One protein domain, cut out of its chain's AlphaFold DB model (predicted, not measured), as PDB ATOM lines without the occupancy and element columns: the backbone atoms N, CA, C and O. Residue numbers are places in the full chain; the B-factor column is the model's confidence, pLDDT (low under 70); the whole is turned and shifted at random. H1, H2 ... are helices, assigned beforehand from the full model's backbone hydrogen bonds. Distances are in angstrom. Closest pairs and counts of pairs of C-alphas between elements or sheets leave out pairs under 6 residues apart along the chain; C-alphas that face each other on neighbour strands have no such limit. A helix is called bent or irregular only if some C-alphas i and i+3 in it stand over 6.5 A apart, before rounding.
ATOM      1  N   ALA A  19     200.093 355.512 328.300       77.12
ATOM      2  CA  ALA A  19     201.420 354.976 328.596       77.12
ATOM      3  C   ALA A  19     201.360 353.796 329.585       77.12
ATOM      4  O   ALA A  19     202.092 352.813 329.425       77.12
ATOM      5  N   ALA A  20     200.473 353.870 330.582       78.44
ATOM      6  CA  ALA A  20     200.272 352.799 331.551       78.44
ATOM      7  C   ALA A  20     199.686 351.539 330.891       78.44
ATOM      8  O   ALA A  20     200.253 350.455 331.055       78.44
ATOM      9  N   GLU A  21     198.632 351.677 330.084       76.62
ATOM     10  CA  GLU A  21     198.006 350.563 329.358       76.62
ATOM     11  C   GLU A  21     198.979 349.897 328.371       76.62
ATOM     12  O   GLU A  21     199.071 348.667 328.315       76.62
ATOM     13  N   ALA A  22     199.779 350.685 327.643       78.12
ATOM     14  CA  ALA A  22     200.808 350.154 326.750       78.12
ATOM     15  C   ALA A  22     201.897 349.379 327.514       78.12
ATOM     16  O   ALA A  22     202.378 348.344 327.042       78.12
ATOM     17  N   SER A  23     202.272 349.847 328.711       82.88
ATOM     18  CA  SER A  23     203.239 349.149 329.565       82.88
ATOM     19  C   SER A  23     202.698 347.808 330.079       82.88
ATOM     20  O   SER A  23     203.419 346.808 330.064       82.88
ATOM     21  N   GLU A  24     201.417 347.759 330.457       84.31
ATOM     22  CA  GLU A  24     200.749 346.551 330.948       84.31
ATOM     23  C   GLU A  24     200.575 345.529 329.818       84.31
ATOM     24  O   GLU A  24     200.962 344.367 329.966       84.31
ATOM     25  N   GLY A  25     200.114 345.972 328.644       83.94
ATOM     26  CA  GLY A  25     200.013 345.132 327.449       83.94
ATOM     27  C   GLY A  25     201.359 344.534 327.031       83.94
ATOM     28  O   GLY A  25     201.452 343.345 326.708       83.94
ATOM     29  N   ARG A  26     202.438 345.322 327.115       86.88
ATOM     30  CA  ARG A  26     203.797 344.840 326.845       86.88
ATOM     31  C   ARG A  26     204.254 343.801 327.865       86.88
ATOM     32  O   ARG A  26     204.864 342.809 327.468       86.88
ATOM     33  N   ALA A  27     203.955 343.981 329.149       88.00
ATOM     34  CA  ALA A  27     204.304 343.001 330.176       88.00
ATOM     35  C   ALA A  27     203.621 341.642 329.927       88.00
ATOM     36  O   ALA A  27     204.283 340.602 329.989       88.00
ATOM     37  N   VAL A  28     202.333 341.646 329.553       88.62
ATOM     38  CA  VAL A  28     201.593 340.423 329.180       88.62
ATOM     39  C   VAL A  28     202.234 339.735 327.985       88.62
ATOM     40  O   VAL A  28     202.476 338.528 328.017       88.62
ATOM     41  N   LEU A  29     202.516 340.504 326.930       89.38
ATOM     42  CA  LEU A  29     203.141 340.000 325.713       89.38
ATOM     43  C   LEU A  29     204.457 339.286 326.035       89.38
ATOM     44  O   LEU A  29     204.656 338.137 325.642       89.38
ATOM     45  N   VAL A  30     205.331 339.941 326.803       92.06
ATOM     46  CA  VAL A  30     206.625 339.385 327.218       92.06
ATOM     47  C   VAL A  30     206.440 338.092 328.008       92.06
ATOM     48  O   VAL A  30     207.118 337.102 327.728       92.06
ATOM     49  N   GLN A  31     205.499 338.059 328.953       90.88
ATOM     50  CA  GLN A  31     205.225 336.864 329.747       90.88
ATOM     51  C   GLN A  31     204.722 335.696 328.884       90.88
ATOM     52  O   GLN A  31     205.172 334.562 329.075       90.88
ATOM     53  N   LEU A  32     203.823 335.944 327.927       92.06
ATOM     54  CA  LEU A  32     203.302 334.920 327.013       92.06
ATOM     55  C   LEU A  32     204.403 334.351 326.114       92.06
ATOM     56  O   LEU A  32     204.570 333.131 326.040       92.06
ATOM     57  N   ILE A  33     205.200 335.227 325.501       95.25
ATOM     58  CA  ILE A  33     206.330 334.844 324.650       95.25
ATOM     59  C   ILE A  33     207.330 333.997 325.448       95.25
ATOM     60  O   ILE A  33     207.708 332.907 325.015       95.25
ATOM     61  N   ALA A  34     207.719 334.454 326.641       93.88
ATOM     62  CA  ALA A  34     208.717 333.788 327.475       93.88
ATOM     63  C   ALA A  34     208.261 332.426 328.014       93.88
ATOM     64  O   ALA A  34     209.048 331.478 328.065       93.88
ATOM     65  N   SER A  35     207.008 332.333 328.471       92.12
ATOM     66  CA  SER A  35     206.510 331.157 329.194       92.12
ATOM     67  C   SER A  35     205.826 330.125 328.302       92.12
ATOM     68  O   SER A  35     205.798 328.947 328.669       92.12
ATOM     69  N   LYS A  36     205.292 330.531 327.142       94.44
ATOM     70  CA  LYS A  36     204.525 329.649 326.253       94.44
ATOM     71  C   LYS A  36     205.177 329.484 324.892       94.44
ATOM     72  O   LYS A  36     205.473 328.354 324.512       94.44
ATOM     73  N   GLU A  37     205.406 330.575 324.170       97.25
ATOM     74  CA  GLU A  37     205.764 330.477 322.752       97.25
ATOM     75  C   GLU A  37     207.224 330.058 322.543       97.25
ATOM     76  O   GLU A  37     207.462 329.028 321.914       97.25
ATOM     77  N   LEU A  38     208.205 330.752 323.140       97.81
ATOM     78  CA  LEU A  38     209.627 330.396 323.000       97.81
ATOM     79  C   LEU A  38     209.930 328.949 323.436       97.81
ATOM     80  O   LEU A  38     210.596 328.238 322.679       97.81
ATOM     81  N   PRO A  39     209.438 328.447 324.592       97.62
ATOM     82  CA  PRO A  39     209.616 327.044 324.957       97.62
ATOM     83  C   PRO A  39     209.033 326.060 323.943       97.62
ATOM     84  O   PRO A  39     209.675 325.047 323.664       97.62
ATOM     85  N   ARG A  40     207.847 326.342 323.386       97.12
ATOM     86  CA  ARG A  40     207.186 325.463 322.409       97.12
ATOM     87  C   ARG A  40     207.896 325.470 321.063       97.12
ATOM     88  O   ARG A  40     208.147 324.394 320.526       97.12
ATOM     89  N   ILE A  41     208.263 326.648 320.559       97.88
ATOM     90  CA  ILE A  41     209.079 326.801 319.347       97.88
ATOM     91  C   ILE A  41     210.385 326.032 319.527       97.88
ATOM     92  O   ILE A  41     210.733 325.222 318.677       97.88
ATOM     93  N   ARG A  42     211.076 326.203 320.664       97.38
ATOM     94  CA  ARG A  42     212.325 325.485 320.928       97.38
ATOM     95  C   ARG A  42     212.116 323.981 320.964       97.38
ATOM     96  O   ARG A  42     212.893 323.248 320.374       97.38
ATOM     97  N   GLN A  43     211.117 323.500 321.703       96.44
ATOM     98  CA  GLN A  43     210.850 322.065 321.817       96.44
ATOM     99  C   GLN A  43     210.544 321.445 320.451       96.44
ATOM    100  O   GLN A  43     210.882 320.286 320.217       96.44
ATOM    101  N   ARG A  44     209.893 322.212 319.573       96.25
ATOM    102  CA  ARG A  44     209.541 321.766 318.234       96.25
ATOM    103  C   ARG A  44     210.697 321.833 317.243       96.25
ATOM    104  O   ARG A  44     210.796 320.935 316.421       96.25
ATOM    105  N   GLY A  45     211.524 322.870 317.322       96.88
ATOM    106  CA  GLY A  45     212.440 323.263 316.255       96.88
ATOM    107  C   GLY A  45     211.808 324.289 315.315       96.88
ATOM    108  O   GLY A  45     210.601 324.270 315.075       96.88
ATOM    109  N   LEU A  46     212.637 325.199 314.791       95.75
ATOM    110  CA  LEU A  46     212.192 326.295 313.923       95.75
ATOM    111  C   LEU A  46     211.674 325.809 312.562       95.75
ATOM    112  O   LEU A  46     210.730 326.394 312.046       95.75
ATOM    113  N   ASP A  47     212.247 324.741 312.003       94.62
ATOM    114  CA  ASP A  47     211.815 324.183 310.710       94.62
ATOM    115  C   ASP A  47     210.455 323.489 310.786       94.62
ATOM    116  O   ASP A  47     209.672 323.523 309.841       94.62
ATOM    117  N   ASP A  48     210.141 322.910 311.943       95.75
ATOM    118  CA  ASP A  48     208.989 322.031 312.107       95.75
ATOM    119  C   ASP A  48     207.754 322.744 312.678       95.75
ATOM    120  O   ASP A  48     206.810 322.067 313.102       95.75
ATOM    121  N   LEU A  49     207.729 324.083 312.729       96.19
ATOM    122  CA  LEU A  49     206.625 324.845 313.340       96.19
ATOM    123  C   LEU A  49     205.268 324.551 312.693       96.19
ATOM    124  O   LEU A  49     204.259 324.473 313.400       96.19
ATOM    125  N   ASP A  50     205.253 324.351 311.375       96.75
ATOM    126  CA  ASP A  50     204.036 324.118 310.582       96.75
ATOM    127  C   ASP A  50     203.746 322.640 310.353       96.75
ATOM    128  O   ASP A  50     202.664 322.275 309.893       96.75
ATOM    129  N   LEU A  51     204.703 321.771 310.677       94.81
ATOM    130  CA  LEU A  51     204.591 320.359 310.373       94.81
ATOM    131  C   LEU A  51     203.433 319.742 311.181       94.81
ATOM    132  O   LEU A  51     203.448 319.675 312.414       94.81
ATOM    133  N   SER A  52     202.424 319.248 310.472       95.06
ATOM    134  CA  SER A  52     201.320 318.492 311.054       95.06
ATOM    135  C   SER A  52     201.565 317.004 310.832       95.06
ATOM    136  O   SER A  52     201.768 316.556 309.707       95.06
ATOM    137  N   THR A  53     201.568 316.228 311.911       92.44
ATOM    138  CA  THR A  53     201.691 314.762 311.873       92.44
ATOM    139  C   THR A  53     200.548 314.143 312.669       92.44
ATOM    140  O   THR A  53     199.911 314.827 313.468       92.44
ATOM    141  N   HIS A  54     200.327 312.837 312.515       90.94
ATOM    142  CA  HIS A  54     199.256 312.105 313.207       90.94
ATOM    143  C   HIS A  54     199.225 312.317 314.736       90.94
ATOM    144  O   HIS A  54     198.150 312.310 315.325       90.94
ATOM    145  N   ASN A  55     200.378 312.583 315.364       91.69
ATOM    146  CA  ASN A  55     200.496 312.795 316.812       91.69
ATOM    147  C   ASN A  55     200.958 314.201 317.208       91.69
ATOM    148  O   ASN A  55     201.180 314.464 318.391       91.69
ATOM    149  N   ARG A  56     201.166 315.113 316.252       90.62
ATOM    150  CA  ARG A  56     201.679 316.448 316.570       90.62
ATOM    151  C   ARG A  56     201.034 317.514 315.702       90.62
ATOM    152  O   ARG A  56     201.157 317.473 314.482       90.62
ATOM    153  N   LYS A  57     200.423 318.495 316.360       94.88
ATOM    154  CA  LYS A  57     199.849 319.684 315.723       94.88
ATOM    155  C   LYS A  57     200.929 320.745 315.456       94.88
ATOM    156  O   LYS A  57     201.967 320.712 316.130       94.88
ATOM    157  N   PRO A  58     200.675 321.682 314.525       96.69
ATOM    158  CA  PRO A  58     201.477 322.891 314.374       96.69
ATOM    159  C   PRO A  58     201.615 323.653 315.695       96.69
ATOM    160  O   PRO A  58     200.723 323.615 316.548       96.69
ATOM    161  N   VAL A  59     202.740 324.342 315.870       96.56
ATOM    162  CA  VAL A  59     202.987 325.155 317.064       96.56
ATOM    163  C   VAL A  59     202.171 326.439 316.988       96.56
ATOM    164  O   VAL A  59     202.212 327.162 315.992       96.56
ATOM    165  N   ASP A  60     201.446 326.710 318.069       94.62
ATOM    166  CA  ASP A  60     200.781 327.984 318.308       94.62
ATOM    167  C   ASP A  60     201.787 328.987 318.897       94.62
ATOM    168  O   ASP A  60     202.299 328.786 320.007       94.62
ATOM    169  N   CYS A  61     202.115 330.009 318.107       95.19
ATOM    170  CA  CYS A  61     203.061 331.079 318.426       95.19
ATOM    171  C   CYS A  61     202.630 332.406 317.780       95.19
ATOM    172  O   CYS A  61     203.419 333.075 317.108       95.19
ATOM    173  N   GLU A  62     201.347 332.739 317.930       93.81
ATOM    174  CA  GLU A  62     200.712 333.899 317.299       93.81
ATOM    175  C   GLU A  62     201.487 335.206 317.544       93.81
ATOM    176  O   GLU A  62     201.651 336.008 316.623       93.81
ATOM    177  N   ARG A  63     201.997 335.431 318.763       94.44
ATOM    178  CA  ARG A  63     202.650 336.701 319.110       94.44
ATOM    179  C   ARG A  63     204.023 336.838 318.473       94.44
ATOM    180  O   ARG A  63     204.309 337.880 317.890       94.44
ATOM    181  N   ILE A  64     204.858 335.805 318.537       96.44
ATOM    182  CA  ILE A  64     206.153 335.797 317.846       96.44
ATOM    183  C   ILE A  64     205.952 335.888 316.331       96.44
ATOM    184  O   ILE A  64     206.715 336.585 315.671       96.44
ATOM    185  N   GLU A  65     204.919 335.253 315.773       96.00
ATOM    186  CA  GLU A  65     204.600 335.374 314.349       96.00
ATOM    187  C   GLU A  65     204.223 336.813 313.965       96.00
ATOM    188  O   GLU A  65     204.738 337.336 312.978       96.00
ATOM    189  N   GLN A  66     203.373 337.482 314.752       94.06
ATOM    190  CA  GLN A  66     203.023 338.893 314.541       94.06
ATOM    191  C   GLN A  66     204.262 339.793 314.600       94.06
ATOM    192  O   GLN A  66     204.459 340.623 313.714       94.06
ATOM    193  N   LEU A  67     205.133 339.593 315.595       94.31
ATOM    194  CA  LEU A  67     206.406 340.313 315.685       94.31
ATOM    195  C   LEU A  67     207.310 340.027 314.477       94.31
ATOM    196  O   LEU A  67     207.963 340.939 313.974       94.31
ATOM    197  N   ALA A  68     207.335 338.786 313.987       95.62
ATOM    198  CA  ALA A  68     208.162 338.396 312.852       95.62
ATOM    199  C   ALA A  68     207.675 339.030 311.548       95.62
ATOM    200  O   ALA A  68     208.496 339.501 310.767       95.62
ATOM    201  N   ARG A  69     206.354 339.109 311.338       94.31
ATOM    202  CA  ARG A  69     205.753 339.801 310.186       94.31
ATOM    203  C   ARG A  69     206.120 341.283 310.176       94.31
ATOM    204  O   ARG A  69     206.652 341.756 309.181       94.31
ATOM    205  N   LEU A  70     205.954 341.968 311.309       92.88
ATOM    206  CA  LEU A  70     206.320 343.385 311.443       92.88
ATOM    207  C   LEU A  70     207.809 343.628 311.193       92.88
ATOM    208  O   LEU A  70     208.191 344.601 310.545       92.88
ATOM    209  N   HIS A  71     208.661 342.735 311.695       94.00
ATOM    210  CA  HIS A  71     210.100 342.800 311.450       94.00
ATOM    211  C   HIS A  71     210.445 342.592 309.969       94.00
ATOM    212  O   HIS A  71     211.252 343.339 309.418       94.00
ATOM    213  N   SER A  72     209.804 341.621 309.314       93.88
ATOM    214  CA  SER A  72     209.985 341.328 307.886       93.88
ATOM    215  C   SER A  72     209.557 342.503 307.006       93.88
ATOM    216  O   SER A  72     210.315 342.918 306.130       93.88
ATOM    217  N   GLU A  73     208.389 343.088 307.295       91.75
ATOM    218  CA  GLU A  73     207.865 344.288 306.629       91.75
ATOM    219  C   GLU A  73     208.842 345.459 306.764       91.75
ATOM    220  O   GLU A  73     209.191 346.099 305.773       91.75
ATOM    221  N   LYS A  74     209.365 345.697 307.974       90.12
ATOM    222  CA  LYS A  74     210.353 346.754 308.229       90.12
ATOM    223  C   LYS A  74     211.660 346.532 307.467       90.12
ATOM    224  O   LYS A  74     212.266 347.493 307.001       90.12
ATOM    225  N   LYS A  75     212.116 345.281 307.358       91.88
ATOM    226  CA  LYS A  75     213.318 344.937 306.588       91.88
ATOM    227  C   LYS A  75     213.089 344.943 305.073       91.88
ATOM    228  O   LYS A  75     214.073 344.890 304.341       91.88
ATOM    229  N   GLY A  76     211.840 344.994 304.602       91.69
ATOM    230  CA  GLY A  76     211.513 344.832 303.184       91.69
ATOM    231  C   GLY A  76     211.904 343.452 302.650       91.69
ATOM    232  O   GLY A  76     212.297 343.326 301.493       91.69
ATOM    233  N   VAL A  77     211.875 342.430 303.510       90.19
ATOM    234  CA  VAL A  77     212.211 341.050 303.146       90.19
ATOM    235  C   VAL A  77     210.926 340.242 303.105       90.19
ATOM    236  O   VAL A  77     210.231 340.136 304.114       90.19
ATOM    237  N   ASP A  78     210.642 339.618 301.968       85.25
ATOM    238  CA  ASP A  78     209.520 338.693 301.829       85.25
ATOM    239  C   ASP A  78     209.964 337.279 302.217       85.25
ATOM    240  O   ASP A  78     210.566 336.529 301.440       85.25
ATOM    241  N   ALA A  79     209.686 336.885 303.456       83.12
ATOM    242  CA  ALA A  79     209.890 335.506 303.874       83.12
ATOM    243  C   ALA A  79     208.728 334.626 303.385       83.12
ATOM    244  O   ALA A  79     207.553 334.920 303.588       83.12
ATOM    245  N   HIS A  80     209.079 333.509 302.750       87.31
ATOM    246  CA  HIS A  80     208.134 332.673 302.006       87.31
ATOM    247  C   HIS A  80     207.328 331.710 302.898       87.31
ATOM    248  O   HIS A  80     206.403 331.055 302.424       87.31
ATOM    249  N   SER A  81     207.679 331.584 304.183       95.38
ATOM    250  CA  SER A  81     207.017 330.671 305.119       95.38
ATOM    251  C   SER A  81     207.059 331.184 306.560       95.38
ATOM    252  O   SER A  81     207.929 331.977 306.931       95.38
ATOM    253  N   ARG A  82     206.133 330.695 307.399       95.69
ATOM    254  CA  ARG A  82     206.093 331.025 308.831       95.69
ATOM    255  C   ARG A  82     207.374 330.593 309.574       95.69
ATOM    256  O   ARG A  82     207.917 331.427 310.298       95.69
ATOM    257  N   PRO A  83     207.927 329.379 309.366       96.88
ATOM    258  CA  PRO A  83     209.257 329.002 309.850       96.88
ATOM    259  C   PRO A  83     210.361 329.999 309.494       96.88
ATOM    260  O   PRO A  83     211.136 330.394 310.365       96.88
ATOM    261  N   ALA A  84     210.420 330.442 308.232       95.75
ATOM    262  CA  ALA A  84     211.446 331.374 307.770       95.75
ATOM    263  C   ALA A  84     211.302 332.759 308.421       95.75
ATOM    264  O   ALA A  84     212.304 333.319 308.864       95.75
ATOM    265  N   LEU A  85     210.069 333.267 308.548       96.44
ATOM    266  CA  LEU A  85     209.762 334.516 309.257       96.44
ATOM    267  C   LEU A  85     210.265 334.477 310.704       96.44
ATOM    268  O   LEU A  85     211.030 335.341 311.135       96.44
ATOM    269  N   VAL A  86     209.846 333.455 311.454       97.44
ATOM    270  CA  VAL A  86     210.178 333.320 312.878       97.44
ATOM    271  C   VAL A  86     211.680 333.115 313.074       97.44
ATOM    272  O   VAL A  86     212.270 333.734 313.960       97.44
ATOM    273  N   ARG A  87     212.318 332.296 312.229       97.12
ATOM    274  CA  ARG A  87     213.773 332.108 312.245       97.12
ATOM    275  C   ARG A  87     214.513 333.422 312.015       97.12
ATOM    276  O   ARG A  87     215.405 333.735 312.800       97.12
ATOM    277  N   GLY A  88     214.152 334.162 310.966       96.25
ATOM    278  CA  GLY A  88     214.810 335.419 310.607       96.25
ATOM    279  C   GLY A  88     214.731 336.443 311.735       96.25
ATOM    280  O   GLY A  88     215.751 336.997 312.133       96.25
ATOM    281  N   LEU A  89     213.542 336.606 312.332       97.00
ATOM    282  CA  LEU A  89     213.368 337.459 313.508       97.00
ATOM    283  C   LEU A  89     214.284 337.032 314.666       97.00
ATOM    284  O   LEU A  89     214.951 337.878 315.257       97.00
ATOM    285  N   ILE A  90     214.286 335.745 315.032       97.69
ATOM    286  CA  ILE A  90     215.055 335.271 316.192       97.69
ATOM    287  C   ILE A  90     216.557 335.462 315.962       97.69
ATOM    288  O   ILE A  90     217.242 335.898 316.886       97.69
ATOM    289  N   ASP A  91     217.076 335.169 314.770       97.50
ATOM    290  CA  ASP A  91     218.509 335.309 314.497       97.50
ATOM    291  C   ASP A  91     218.967 336.776 314.446       97.50
ATOM    292  O   ASP A  91     219.968 337.142 315.072       97.50
ATOM    293  N   ASP A  92     218.189 337.646 313.799       96.94
ATOM    294  CA  ASP A  92     218.445 339.090 313.785       96.94
ATOM    295  C   ASP A  92     218.412 339.675 315.205       96.94
ATOM    296  O   ASP A  92     219.318 340.409 315.614       96.94
ATOM    297  N   ALA A  93     217.392 339.307 315.987       97.31
ATOM    298  CA  ALA A  93     217.262 339.746 317.367       97.31
ATOM    299  C   ALA A  93     218.409 339.218 318.235       97.31
ATOM    300  O   ALA A  93     218.922 339.956 319.068       97.31
ATOM    301  N   LEU A  94     218.859 337.972 318.056       97.81
ATOM    302  CA  LEU A  94     220.011 337.441 318.791       97.81
ATOM    303  C   LEU A  94     221.311 338.159 318.432       97.81
ATOM    304  O   LEU A  94     222.133 338.393 319.318       97.81
ATOM    305  N   SER A  95     221.482 338.540 317.168       97.12
ATOM    306  CA  SER A  95     222.639 339.315 316.719       97.12
ATOM    307  C   SER A  95     222.668 340.697 317.374       97.12
ATOM    308  O   SER A  95     223.675 341.050 317.983       97.12
ATOM    309  N   ALA A  96     221.539 341.411 317.389       96.62
ATOM    310  CA  ALA A  96     221.421 342.682 318.105       96.62
ATOM    311  C   ALA A  96     221.533 342.513 319.635       96.62
ATOM    312  O   ALA A  96     222.116 343.340 320.332       96.62
ATOM    313  N   TYR A  97     221.014 341.416 320.194       97.50
ATOM    314  CA  TYR A  97     221.099 341.135 321.630       97.50
ATOM    315  C   TYR A  97     222.542 340.888 322.087       97.50
ATOM    316  O   TYR A  97     222.917 341.242 323.212       97.50
ATOM    317  N   ALA A  98     223.365 340.307 321.212       97.62
ATOM    318  CA  ALA A  98     224.765 340.015 321.485       97.62
ATOM    319  C   ALA A  98     225.627 341.277 321.658       97.62
ATOM    320  O   ALA A  98     226.628 341.198 322.373       97.62
ATOM    321  N   GLU A  99     225.217 342.423 321.098       96.75
ATOM    322  CA  GLU A  99     225.903 343.721 321.247       96.75
ATOM    323  C   GLU A  99     225.967 344.192 322.708       96.75
ATOM    324  O   GLU A  99     226.879 344.916 323.103       96.75
ATOM    325  N   HIS A 100     225.008 343.765 323.534       94.75
ATOM    326  CA  HIS A 100     224.932 344.150 324.946       94.75
ATOM    327  C   HIS A 100     225.059 342.966 325.904       94.75
ATOM    328  O   HIS A 100     225.433 343.142 327.065       94.75
ATOM    329  N   LYS A 101     224.690 341.759 325.461       96.56
ATOM    330  CA  LYS A 101     224.605 340.564 326.309       96.56
ATOM    331  C   LYS A 101     225.096 339.323 325.571       96.56
ATOM    332  O   LYS A 101     224.366 338.343 325.441       96.56
ATOM    333  N   THR A 102     226.354 339.340 325.133       97.50
ATOM    334  CA  THR A 102     226.967 338.268 324.329       97.50
ATOM    335  C   THR A 102     226.770 336.875 324.933       97.50
ATOM    336  O   THR A 102     226.288 335.985 324.246       97.50
ATOM    337  N   ALA A 103     227.041 336.682 326.229       97.38
ATOM    338  CA  ALA A 103     226.887 335.371 326.871       97.38
ATOM    339  C   ALA A 103     225.430 334.865 326.865       97.38
ATOM    340  O   ALA A 103     225.181 333.697 326.571       97.38
ATOM    341  N   SER A 104     224.462 335.745 327.147       97.75
ATOM    342  CA  SER A 104     223.032 335.414 327.090       97.75
ATOM    343  C   SER A 104     222.580 335.112 325.661       97.75
ATOM    344  O   SER A 104     221.843 334.154 325.446       97.75
ATOM    345  N   ALA A 105     223.032 335.899 324.682       98.00
ATOM    346  CA  ALA A 105     222.724 335.678 323.276       98.00
ATOM    347  C   ALA A 105     223.290 334.339 322.786       98.00
ATOM    348  O   ALA A 105     222.552 333.563 322.191       98.00
ATOM    349  N   THR A 106     224.547 334.018 323.107       97.75
ATOM    350  CA  THR A 106     225.161 332.722 322.778       97.75
ATOM    351  C   THR A 106     224.395 331.566 323.408       97.75
ATOM    352  O   THR A 106     224.073 330.604 322.718       97.75
ATOM    353  N   PHE A 107     224.036 331.676 324.691       98.00
ATOM    354  CA  PHE A 107     223.256 330.645 325.375       98.00
ATOM    355  C   PHE A 107     221.909 330.377 324.688       98.00
ATOM    356  O   PHE A 107     221.518 329.225 324.523       98.00
ATOM    357  N   ILE A 108     221.187 331.424 324.280       98.12
ATOM    358  CA  ILE A 108     219.900 331.261 323.591       98.12
ATOM    359  C   ILE A 108     220.105 330.775 322.159       98.12
ATOM    360  O   ILE A 108     219.362 329.909 321.710       98.12
ATOM    361  N   ARG A 109     221.126 331.272 321.458       97.94
ATOM    362  CA  ARG A 109     221.476 330.821 320.110       97.94
ATOM    363  C   ARG A 109     221.750 329.320 320.088       97.94
ATOM    364  O   ARG A 109     221.148 328.632 319.276       97.94
ATOM    365  N   ASP A 110     222.523 328.806 321.043       97.19
ATOM    366  CA  ASP A 110     222.798 327.369 321.196       97.19
ATOM    367  C   ASP A 110     221.529 326.521 321.429       97.19
ATOM    368  O   ASP A 110     221.536 325.319 321.177       97.19
ATOM    369  N   LEU A 111     220.425 327.118 321.898       97.75
ATOM    370  CA  LEU A 111     219.148 326.417 322.077       97.75
ATOM    371  C   LEU A 111     218.299 326.334 320.801       97.75
ATOM    372  O   LEU A 111     217.361 325.538 320.775       97.75
ATOM    373  N   PHE A 112     218.571 327.162 319.789       97.12
ATOM    374  CA  PHE A 112     217.770 327.259 318.560       97.12
ATOM    375  C   PHE A 112     218.551 326.930 317.286       97.12
ATOM    376  O   PHE A 112     217.941 326.537 316.293       97.12
ATOM    377  N   PHE A 113     219.874 327.086 317.307       95.62
ATOM    378  CA  PHE A 113     220.744 326.972 316.144       95.62
ATOM    379  C   PHE A 113     221.949 326.097 316.471       95.62
ATOM    380  O   PHE A 113     222.555 326.217 317.536       95.62
ATOM    381  N   SER A 114     222.330 325.238 315.529       91.44
ATOM    382  CA  SER A 114     223.592 324.514 315.606       91.44
ATOM    383  C   SER A 114     224.748 325.476 315.338       91.44
ATOM    384  O   SER A 114     224.760 326.177 314.333       91.44
ATOM    385  N   SER A 115     225.751 325.486 316.217       82.06
ATOM    386  CA  SER A 115     227.010 326.213 315.986       82.06
ATOM    387  C   SER A 115     227.955 325.483 315.025       82.06
ATOM    388  O   SER A 115     228.961 326.052 314.617       82.06
ATOM    389  N   GLN A 116     227.668 324.221 314.701       75.62
ATOM    390  CA  GLN A 116     228.505 323.402 313.836       75.62
ATOM    391  C   GLN A 116     227.958 323.404 312.408       75.62
ATOM    392  O   GLN A 116     226.777 323.108 312.213       75.62
ATOM    393  N   ASP A 117     228.842 323.640 311.433       70.69
ATOM    394  CA  ASP A 117     228.625 323.347 310.009       70.69
ATOM    395  C   ASP A 117     228.593 321.828 309.802       70.69
ATOM    396  O   ASP A 117     229.493 321.197 309.250       70.69
ATOM    397  N   THR A 118     227.552 321.210 310.342       73.06
ATOM    398  CA  THR A 118     227.245 319.803 310.123       73.06
ATOM    399  C   THR A 118     226.335 319.706 308.911       73.06
ATOM    400  O   THR A 118     225.391 320.477 308.756       73.06
ATOM    401  N   THR A 119     226.601 318.737 308.037       76.38
ATOM    402  CA  THR A 119     225.757 318.461 306.862       76.38
ATOM    403  C   THR A 119     224.337 318.039 307.242       76.38
ATOM    404  O   THR A 119     223.436 318.108 306.410       76.38
ATOM    405  N   THR A 120     224.137 317.600 308.487       79.81
ATOM    406  CA  THR A 120     222.841 317.190 309.026       79.81
ATOM    407  C   THR A 120     222.445 318.144 310.150       79.81
ATOM    408  O   THR A 120     223.163 318.198 311.150       79.81
ATOM    409  N   PRO A 121     221.319 318.869 310.037       83.88
ATOM    410  CA  PRO A 121     220.863 319.750 311.104       83.88
ATOM    411  C   PRO A 121     220.587 318.952 312.383       83.88
ATOM    412  O   PRO A 121     219.946 317.899 312.348       83.88
ATOM    413  N   LEU A 122     221.080 319.458 313.516       89.88
ATOM    414  CA  LEU A 122     220.848 318.862 314.832       89.88
ATOM    415  C   LEU A 122     219.362 318.914 315.190       89.88
ATOM    416  O   LEU A 122     218.686 319.918 314.941       89.88
ATOM    417  N   SER A 123     218.854 317.855 315.825       94.75
ATOM    418  CA  SER A 123     217.480 317.881 316.319       94.75
ATOM    419  C   SER A 123     217.348 318.870 317.491       94.75
ATOM    420  O   SER A 123     218.321 319.150 318.196       94.75
ATOM    421  N   PRO A 124     216.135 319.369 317.790       95.44
ATOM    422  CA  PRO A 124     215.920 320.242 318.948       95.44
ATOM    423  C   PRO A 124     216.293 319.601 320.294       95.44
ATOM    424  O   PRO A 124     216.581 320.306 321.266       95.44
ATOM    425  N   GLY A 125     216.255 318.265 320.366       96.81
ATOM    426  CA  GLY A 125     216.732 317.500 321.517       96.81
ATOM    427  C   GLY A 125     218.253 317.556 321.634       96.81
ATOM    428  O   GLY A 125     218.760 317.890 322.703       96.81
ATOM    429  N   ASP A 126     218.958 317.341 320.523       96.62
ATOM    430  CA  ASP A 126     220.424 317.378 320.481       96.62
ATOM    431  C   ASP A 126     220.958 318.774 320.824       96.62
ATOM    432  O   ASP A 126     221.866 318.901 321.641       96.62
ATOM    433  N   LEU A 127     220.330 319.836 320.300       97.00
ATOM    434  CA  LEU A 127     220.669 321.223 320.650       97.00
ATOM    435  C   LEU A 127     220.517 321.494 322.154       97.00
ATOM    436  O   LEU A 127     221.370 322.133 322.772       97.00
ATOM    437  N   LEU A 128     219.443 320.990 322.775       96.88
ATOM    438  CA  LEU A 128     219.246 321.106 324.220       96.88
ATOM    439  C   LEU A 128     220.344 320.365 324.991       96.88
ATOM    440  O   LEU A 128     220.882 320.912 325.958       96.88
ATOM    441  N   ASP A 129     220.635 319.126 324.609       96.69
ATOM    442  CA  ASP A 129     221.618 318.303 325.307       96.69
ATOM    443  C   ASP A 129     223.025 318.885 325.175       96.69
ATOM    444  O   ASP A 129     223.760 318.936 326.163       96.69
ATOM    445  N   ASP A 130     223.374 319.426 324.011       96.38
ATOM    446  CA  ASP A 130     224.645 320.105 323.795       96.38
ATOM    447  C   ASP A 130     224.737 321.423 324.565       96.38
ATOM    448  O   ASP A 130     225.736 321.654 325.250       96.38
ATOM    449  N   ALA A 131     223.690 322.254 324.564       96.69
ATOM    450  CA  ALA A 131     223.646 323.463 325.389       96.69
ATOM    451  C   ALA A 131     223.784 323.132 326.887       96.69
ATOM    452  O   ALA A 131     224.484 323.825 327.633       96.69
ATOM    453  N   ARG A 132     223.156 322.040 327.344       97.44
ATOM    454  CA  ARG A 132     223.277 321.561 328.725       97.44
ATOM    455  C   ARG A 132     224.705 321.119 329.033       97.44
ATOM    456  O   ARG A 132     225.256 321.587 330.031       97.44
ATOM    457  N   LYS A 133     225.322 320.294 328.180       96.88
ATOM    458  CA  LYS A 133     226.723 319.858 328.330       96.88
ATOM    459  C   LYS A 133     227.677 321.053 328.375       96.88
ATOM    460  O   LYS A 133     228.464 321.150 329.311       96.88
ATOM    461  N   LYS A 134     227.550 321.995 327.432       96.31
ATOM    462  CA  LYS A 134     228.360 323.226 327.365       96.31
ATOM    463  C   LYS A 134     228.266 324.061 328.642       96.31
ATOM    464  O   LYS A 134     229.257 324.643 329.068       96.31
ATOM    465  N   SER A 135     227.086 324.119 329.264       96.69
ATOM    466  CA  SER A 135     226.885 324.906 330.485       96.69
ATOM    467  C   SER A 135     227.540 324.306 331.736       96.69
ATOM    468  O   SER A 135     227.762 325.029 332.704       96.69
ATOM    469  N   GLY A 136     227.778 322.987 331.763       97.62
ATOM    470  CA  GLY A 136     228.245 322.271 332.958       97.62
ATOM    471  C   GLY A 136     227.267 322.284 334.146       97.62
ATOM    472  O   GLY A 136     227.628 321.872 335.247       97.62
ATOM    473  N   LEU A 137     226.034 322.770 333.962       97.44
ATOM    474  CA  LEU A 137     225.046 322.912 335.030       97.44
ATOM    475  C   LEU A 137     224.270 321.612 335.275       97.44
ATOM    476  O   LEU A 137     223.996 320.835 334.360       97.44
ATOM    477  N   SER A 138     223.805 321.428 336.513       97.12
ATOM    478  CA  SER A 138     222.796 320.406 336.817       97.12
ATOM    479  C   SER A 138     221.481 320.702 336.082       97.12
ATOM    480  O   SER A 138     221.177 321.860 335.786       97.12
ATOM    481  N   SER A 139     220.654 319.679 335.829       95.38
ATOM    482  CA  SER A 139     219.404 319.861 335.065       95.38
ATOM    483  C   SER A 139     218.503 320.954 335.652       95.38
ATOM    484  O   SER A 139     218.024 321.812 334.916       95.38
ATOM    485  N   GLY A 140     218.318 320.980 336.977       95.75
ATOM    486  CA  GLY A 140     217.482 321.991 337.633       95.75
ATOM    487  C   GLY A 140     218.058 323.409 337.540       95.75
ATOM    488  O   GLY A 140     217.317 324.365 337.305       95.75
ATOM    489  N   ALA A 141     219.379 323.561 337.673       97.38
ATOM    490  CA  ALA A 141     220.041 324.853 337.503       97.38
ATOM    491  C   ALA A 141     219.960 325.342 336.047       97.38
ATOM    492  O   ALA A 141     219.651 326.510 335.812       97.38
ATOM    493  N   PHE A 142     220.144 324.438 335.083       97.81
ATOM    494  CA  PHE A 142     220.000 324.723 333.661       97.81
ATOM    495  C   PHE A 142     218.578 325.163 333.303       97.81
ATOM    496  O   PHE A 142     218.395 326.162 332.614       97.81
ATOM    497  N   ASP A 143     217.551 324.473 333.804       96.50
ATOM    498  CA  ASP A 143     216.156 324.838 333.535       96.50
ATOM    499  C   ASP A 143     215.786 326.200 334.147       96.50
ATOM    500  O   ASP A 143     215.046 326.979 333.534       96.50
ATOM    501  N   ARG A 144     216.330 326.535 335.327       97.19
ATOM    502  CA  ARG A 144     216.202 327.881 335.910       97.19
ATOM    503  C   ARG A 144     216.873 328.942 335.042       97.19
ATOM    504  O   ARG A 144     216.236 329.956 334.757       97.19
ATOM    505  N   LEU A 145     218.107 328.695 334.594       97.62
ATOM    506  CA  LEU A 145     218.817 329.599 333.692       97.62
ATOM    507  C   LEU A 145     218.041 329.782 332.385       97.62
ATOM    508  O   LEU A 145     217.781 330.911 331.991       97.62
ATOM    509  N   ARG A 146     217.569 328.692 331.771       97.75
ATOM    510  CA  ARG A 146     216.794 328.734 330.527       97.75
ATOM    511  C   ARG A 146     215.554 329.613 330.647       97.75
ATOM    512  O   ARG A 146     215.350 330.478 329.806       97.75
ATOM    513  N   ARG A 147     214.740 329.425 331.693       97.06
ATOM    514  CA  ARG A 147     213.543 330.259 331.916       97.06
ATOM    515  C   ARG A 147     213.901 331.732 332.104       97.06
ATOM    516  O   ARG A 147     213.239 332.597 331.539       97.06
ATOM    517  N   LYS A 148     214.962 332.011 332.869       97.56
ATOM    518  CA  LYS A 148     215.455 333.373 333.105       97.56
ATOM    519  C   LYS A 148     215.907 334.040 331.805       97.56
ATOM    520  O   LYS A 148     215.503 335.166 331.532       97.56
ATOM    521  N   GLU A 149     216.720 333.356 331.006       98.00
ATOM    522  CA  GLU A 149     217.234 333.903 329.749       98.00
ATOM    523  C   GLU A 149     216.129 334.036 328.691       98.00
ATOM    524  O   GLU A 149     216.067 335.062 328.022       98.00
ATOM    525  N   PHE A 150     215.172 333.103 328.619       98.06
ATOM    526  CA  PHE A 150     213.985 333.256 327.765       98.06
ATOM    527  C   PHE A 150     213.140 334.473 328.145       98.06
ATOM    528  O   PHE A 150     212.699 335.191 327.256       98.06
ATOM    529  N   SER A 151     212.953 334.751 329.438       96.94
ATOM    530  CA  SER A 151     212.228 335.948 329.881       96.94
ATOM    531  C   SER A 151     212.924 337.234 329.446       96.94
ATOM    532  O   SER A 151     212.283 338.122 328.889       96.94
ATOM    533  N   LYS A 152     214.241 337.327 329.657       97.19
ATOM    534  CA  LYS A 152     215.024 338.503 329.253       97.19
ATOM    535  C   LYS A 152     215.052 338.688 327.739       97.19
ATOM    536  O   LYS A 152     215.080 339.818 327.259       97.19
ATOM    537  N   PHE A 153     215.104 337.592 326.989       98.06
ATOM    538  CA  PHE A 153     215.114 337.650 325.535       98.06
ATOM    539  C   PHE A 153     213.742 337.968 324.961       98.06
ATOM    540  O   PHE A 153     213.675 338.752 324.031       98.06
ATOM    541  N   ALA A 154     212.650 337.467 325.542       97.06
ATOM    542  CA  ALA A 154     211.297 337.872 325.165       97.06
ATOM    543  C   ALA A 154     211.076 339.383 325.360       97.06
ATOM    544  O   ALA A 154     210.510 340.048 324.494       97.06
ATOM    545  N   GLU A 155     211.571 339.935 326.472       95.88
ATOM    546  CA  GLU A 155     211.544 341.377 326.733       95.88
ATOM    547  C   GLU A 155     212.330 342.162 325.679       95.88
ATOM    548  O   GLU A 155     211.835 343.159 325.141       95.88
ATOM    549  N   PHE A 156     213.537 341.685 325.363       96.19
ATOM    550  CA  PHE A 156     214.361 342.267 324.313       96.19
ATOM    551  C   PHE A 156     213.691 342.162 322.944       96.19
ATOM    552  O   PHE A 156     213.670 343.147 322.226       96.19
ATOM    553  N   LEU A 157     213.106 341.015 322.596       95.62
ATOM    554  CA  LEU A 157     212.456 340.760 321.314       95.62
ATOM    555  C   LEU A 157     211.290 341.725 321.081       95.62
ATOM    556  O   LEU A 157     211.204 342.351 320.027       95.62
ATOM    557  N   ALA A 158     210.436 341.898 322.095       92.31
ATOM    558  CA  ALA A 158     209.352 342.870 322.048       92.31
ATOM    559  C   ALA A 158     209.897 344.292 321.850       92.31
ATOM    560  O   ALA A 158     209.406 345.028 321.002       92.31
ATOM    561  N   HIS A 159     210.947 344.676 322.583       92.25
ATOM    562  CA  HIS A 159     211.582 345.982 322.399       92.25
ATOM    563  C   HIS A 159     212.193 346.152 321.005       92.25
ATOM    564  O   HIS A 159     212.006 347.183 320.374       92.25
ATOM    565  N   TYR A 160     212.924 345.147 320.533       93.69
ATOM    566  CA  TYR A 160     213.686 345.152 319.292       93.69
ATOM    567  C   TYR A 160     212.791 345.433 318.084       93.69
ATOM    568  O   TYR A 160     213.119 346.282 317.258       93.69
ATOM    569  N   VAL A 161     211.625 344.786 318.027       92.19
ATOM    570  CA  VAL A 161     210.659 344.998 316.941       92.19
ATOM    571  C   VAL A 161     209.899 346.313 317.119       92.19
ATOM    572  O   VAL A 161     209.700 347.037 316.149       92.19
ATOM    573  N   LEU A 162     209.493 346.654 318.346       86.44
ATOM    574  CA  LEU A 162     208.570 347.768 318.594       86.44
ATOM    575  C   LEU A 162     209.244 349.140 318.755       86.44
ATOM    576  O   LEU A 162     208.549 350.148 318.700       86.44
ATOM    577  N   ARG A 163     210.567 349.207 318.951       82.19
ATOM    578  CA  ARG A 163     211.300 350.465 319.200       82.19
ATOM    579  C   ARG A 163     211.228 351.450 318.033       82.19
ATOM    580  O   ARG A 163     211.054 352.641 318.261       82.19
ATOM    581  N   ASP A 164     211.384 350.955 316.812       62.84
ATOM    582  CA  ASP A 164     211.467 351.805 315.611       62.84
ATOM    583  C   ASP A 164     210.184 351.782 314.795       62.84
ATOM    584  O   ASP A 164     210.042 352.479 313.792       62.84
ATOM    585  N   ALA A 165     209.270 350.906 315.180       57.00
ATOM    586  CA  ALA A 165     208.042 350.786 314.470       57.00
ATOM    587  C   ALA A 165     207.215 352.012 314.860       57.00
ATOM    588  O   ALA A 165     206.761 352.144 315.998       57.00
ATOM    589  N   THR A 166     206.963 352.895 313.894       56.59
ATOM    590  CA  THR A 166     205.793 353.782 313.895       56.59
ATOM    591  C   THR A 166     204.531 352.922 313.774       56.59
ATOM    592  O   THR A 166     203.696 353.117 312.895       56.59
ATOM    593  N   VAL A 167     204.450 351.876 314.597       57.84
ATOM    594  CA  VAL A 167     203.336 350.966 314.740       57.84
ATOM    595  C   VAL A 167     202.206 351.877 315.137       57.84
ATOM    596  O   VAL A 167     202.184 352.441 316.233       57.84
ATOM    597  N   SER A 168     201.311 352.082 314.172       60.16
ATOM    598  CA  SER A 168     200.044 352.738 314.416       60.16
ATOM    599  C   SER A 168     199.470 352.156 315.704       60.16
ATOM    600  O   SER A 168     199.569 350.947 315.940       60.16
ATOM    601  N   ARG A 169     198.887 353.009 316.552       64.50
ATOM    602  CA  ARG A 169     198.264 352.596 317.823       64.50
ATOM    603  C   ARG A 169     197.356 351.372 317.643       64.50
ATOM    604  O   ARG A 169     197.279 350.526 318.529       64.50
ATOM    605  N   GLU A 170     196.734 351.254 316.470       65.62
ATOM    606  CA  GLU A 170     195.955 350.100 316.015       65.62
ATOM    607  C   GLU A 170     196.739 348.777 316.099       65.62
ATOM    608  O   GLU A 170     196.303 347.820 316.737       65.62
ATOM    609  N   THR A 171     197.933 348.729 315.512       70.25
ATOM    610  CA  THR A 171     198.774 347.532 315.429       70.25
ATOM    611  C   THR A 171     199.321 347.148 316.804       70.25
ATOM    612  O   THR A 171     199.326 345.971 317.159       70.25
ATOM    613  N   ALA A 172     199.683 348.135 317.631       68.38
ATOM    614  CA  ALA A 172     200.058 347.898 319.024       68.38
ATOM    615  C   ALA A 172     198.908 347.235 319.799       68.38
ATOM    616  O   ALA A 172     199.115 346.214 320.452       68.38
ATOM    617  N   ARG A 173     197.676 347.746 319.673       71.06
ATOM    618  CA  ARG A 173     196.497 347.150 320.324       71.06
ATOM    619  C   ARG A 173     196.234 345.715 319.882       71.06
ATOM    620  O   ARG A 173     195.798 344.918 320.706       71.06
ATOM    621  N   VAL A 174     196.490 345.373 318.617       75.06
ATOM    622  CA  VAL A 174     196.329 343.994 318.122       75.06
ATOM    623  C   VAL A 174     197.342 343.059 318.783       75.06
ATOM    624  O   VAL A 174     196.944 342.025 319.316       75.06
ATOM    625  N   ILE A 175     198.621 343.445 318.824       74.19
ATOM    626  CA  ILE A 175     199.687 342.630 319.432       74.19
ATOM    627  C   ILE A 175     199.468 342.488 320.944       74.19
ATOM    628  O   ILE A 175     199.623 341.405 321.509       74.19
ATOM    629  N   TYR A 176     199.083 343.581 321.606       73.50
ATOM    630  CA  TYR A 176     198.855 343.619 323.048       73.50
ATOM    631  C   TYR A 176     197.485 343.097 323.469       73.50
ATOM    632  O   TYR A 176     197.191 343.087 324.665       73.50
ATOM    633  N   ARG A 177     196.634 342.660 322.531       74.38
ATOM    634  CA  ARG A 177     195.311 342.149 322.880       74.38
ATOM    635  C   ARG A 177     195.481 340.908 323.744       74.38
ATOM    636  O   ARG A 177     195.833 339.832 323.260       74.38
TER     637      ARG A 177
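This is residues 19 to 177 of the 311 residues of an uncharacterized protein of Streptomyces sp. NA02950 (UniProt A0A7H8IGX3). Two long helices, H1 and H5, cross as an X, with H2 packed across H1 and the first arm of the folded-back helix H3 packed crosswise on both H2 and H5. H4 pairs with the second arm of H3 at one end of the long axis, and short H6 is near the other end. The printed part has 159 residues, all helix in class, with six named helices, H1 to H6, and no named strand. It is compact, with a radius of gyration of the C-alphas of 15.8 A and spans of 44 by 33 by 30 A.

Find C-alpha 19 at (201.420, 354.976, 328.596); H1 runs from there to residue 44, 35.7 A, with a kink of 31 degrees near residue 33, and is only just irregular, C-alphas 35 and 38 being 7.0 A apart. H2 is residues 62 to 75. H3, residues 82 to 112, was assigned as one helix by its hydrogen bonds but is bent, C-alphas 100 and 103 being 9.2 A apart: read H3a to residue 100, 28.1 A, and H3b from 103. H4 is residues 124 to 135; H5, residues 139 to 162, is 34.2 A; H6, residues 169 to 175, ends at (199.687, 342.630, 319.432).

Start at the hub, H5: it touches H1 at a steep tilt of 50 degrees, opposite ways, closest at C-alphas 151 and 34, 4.8 A. H3a touches H5 about perpendicular, 83 degrees, at C-alphas 93 and 157, 6.3 A. H2 touches H3a at C-alphas 68 and 89, 5.3 A. H3b and H4 form a hairpin, closest at C-alphas 111 and 127, 5.6 A. H6 is close but not clearly touching H2, C-alphas 175 and 63 being 6.6 A apart. O i to N i+4 pairs are within hydrogen-bond range throughout H2, H4, H5 and H6, and in 20 of 22 for H1, 13 of 15 for H3a and 5 of 6 for H3b.

The C-alphas of Ala 20 and Thr 119 are the farthest apart, 49.4 A. The printed part has no cut; the links H1 to H2 and H3 to H4 are long. Look for pLDDT under 70 at residues 164 to 170 and 172.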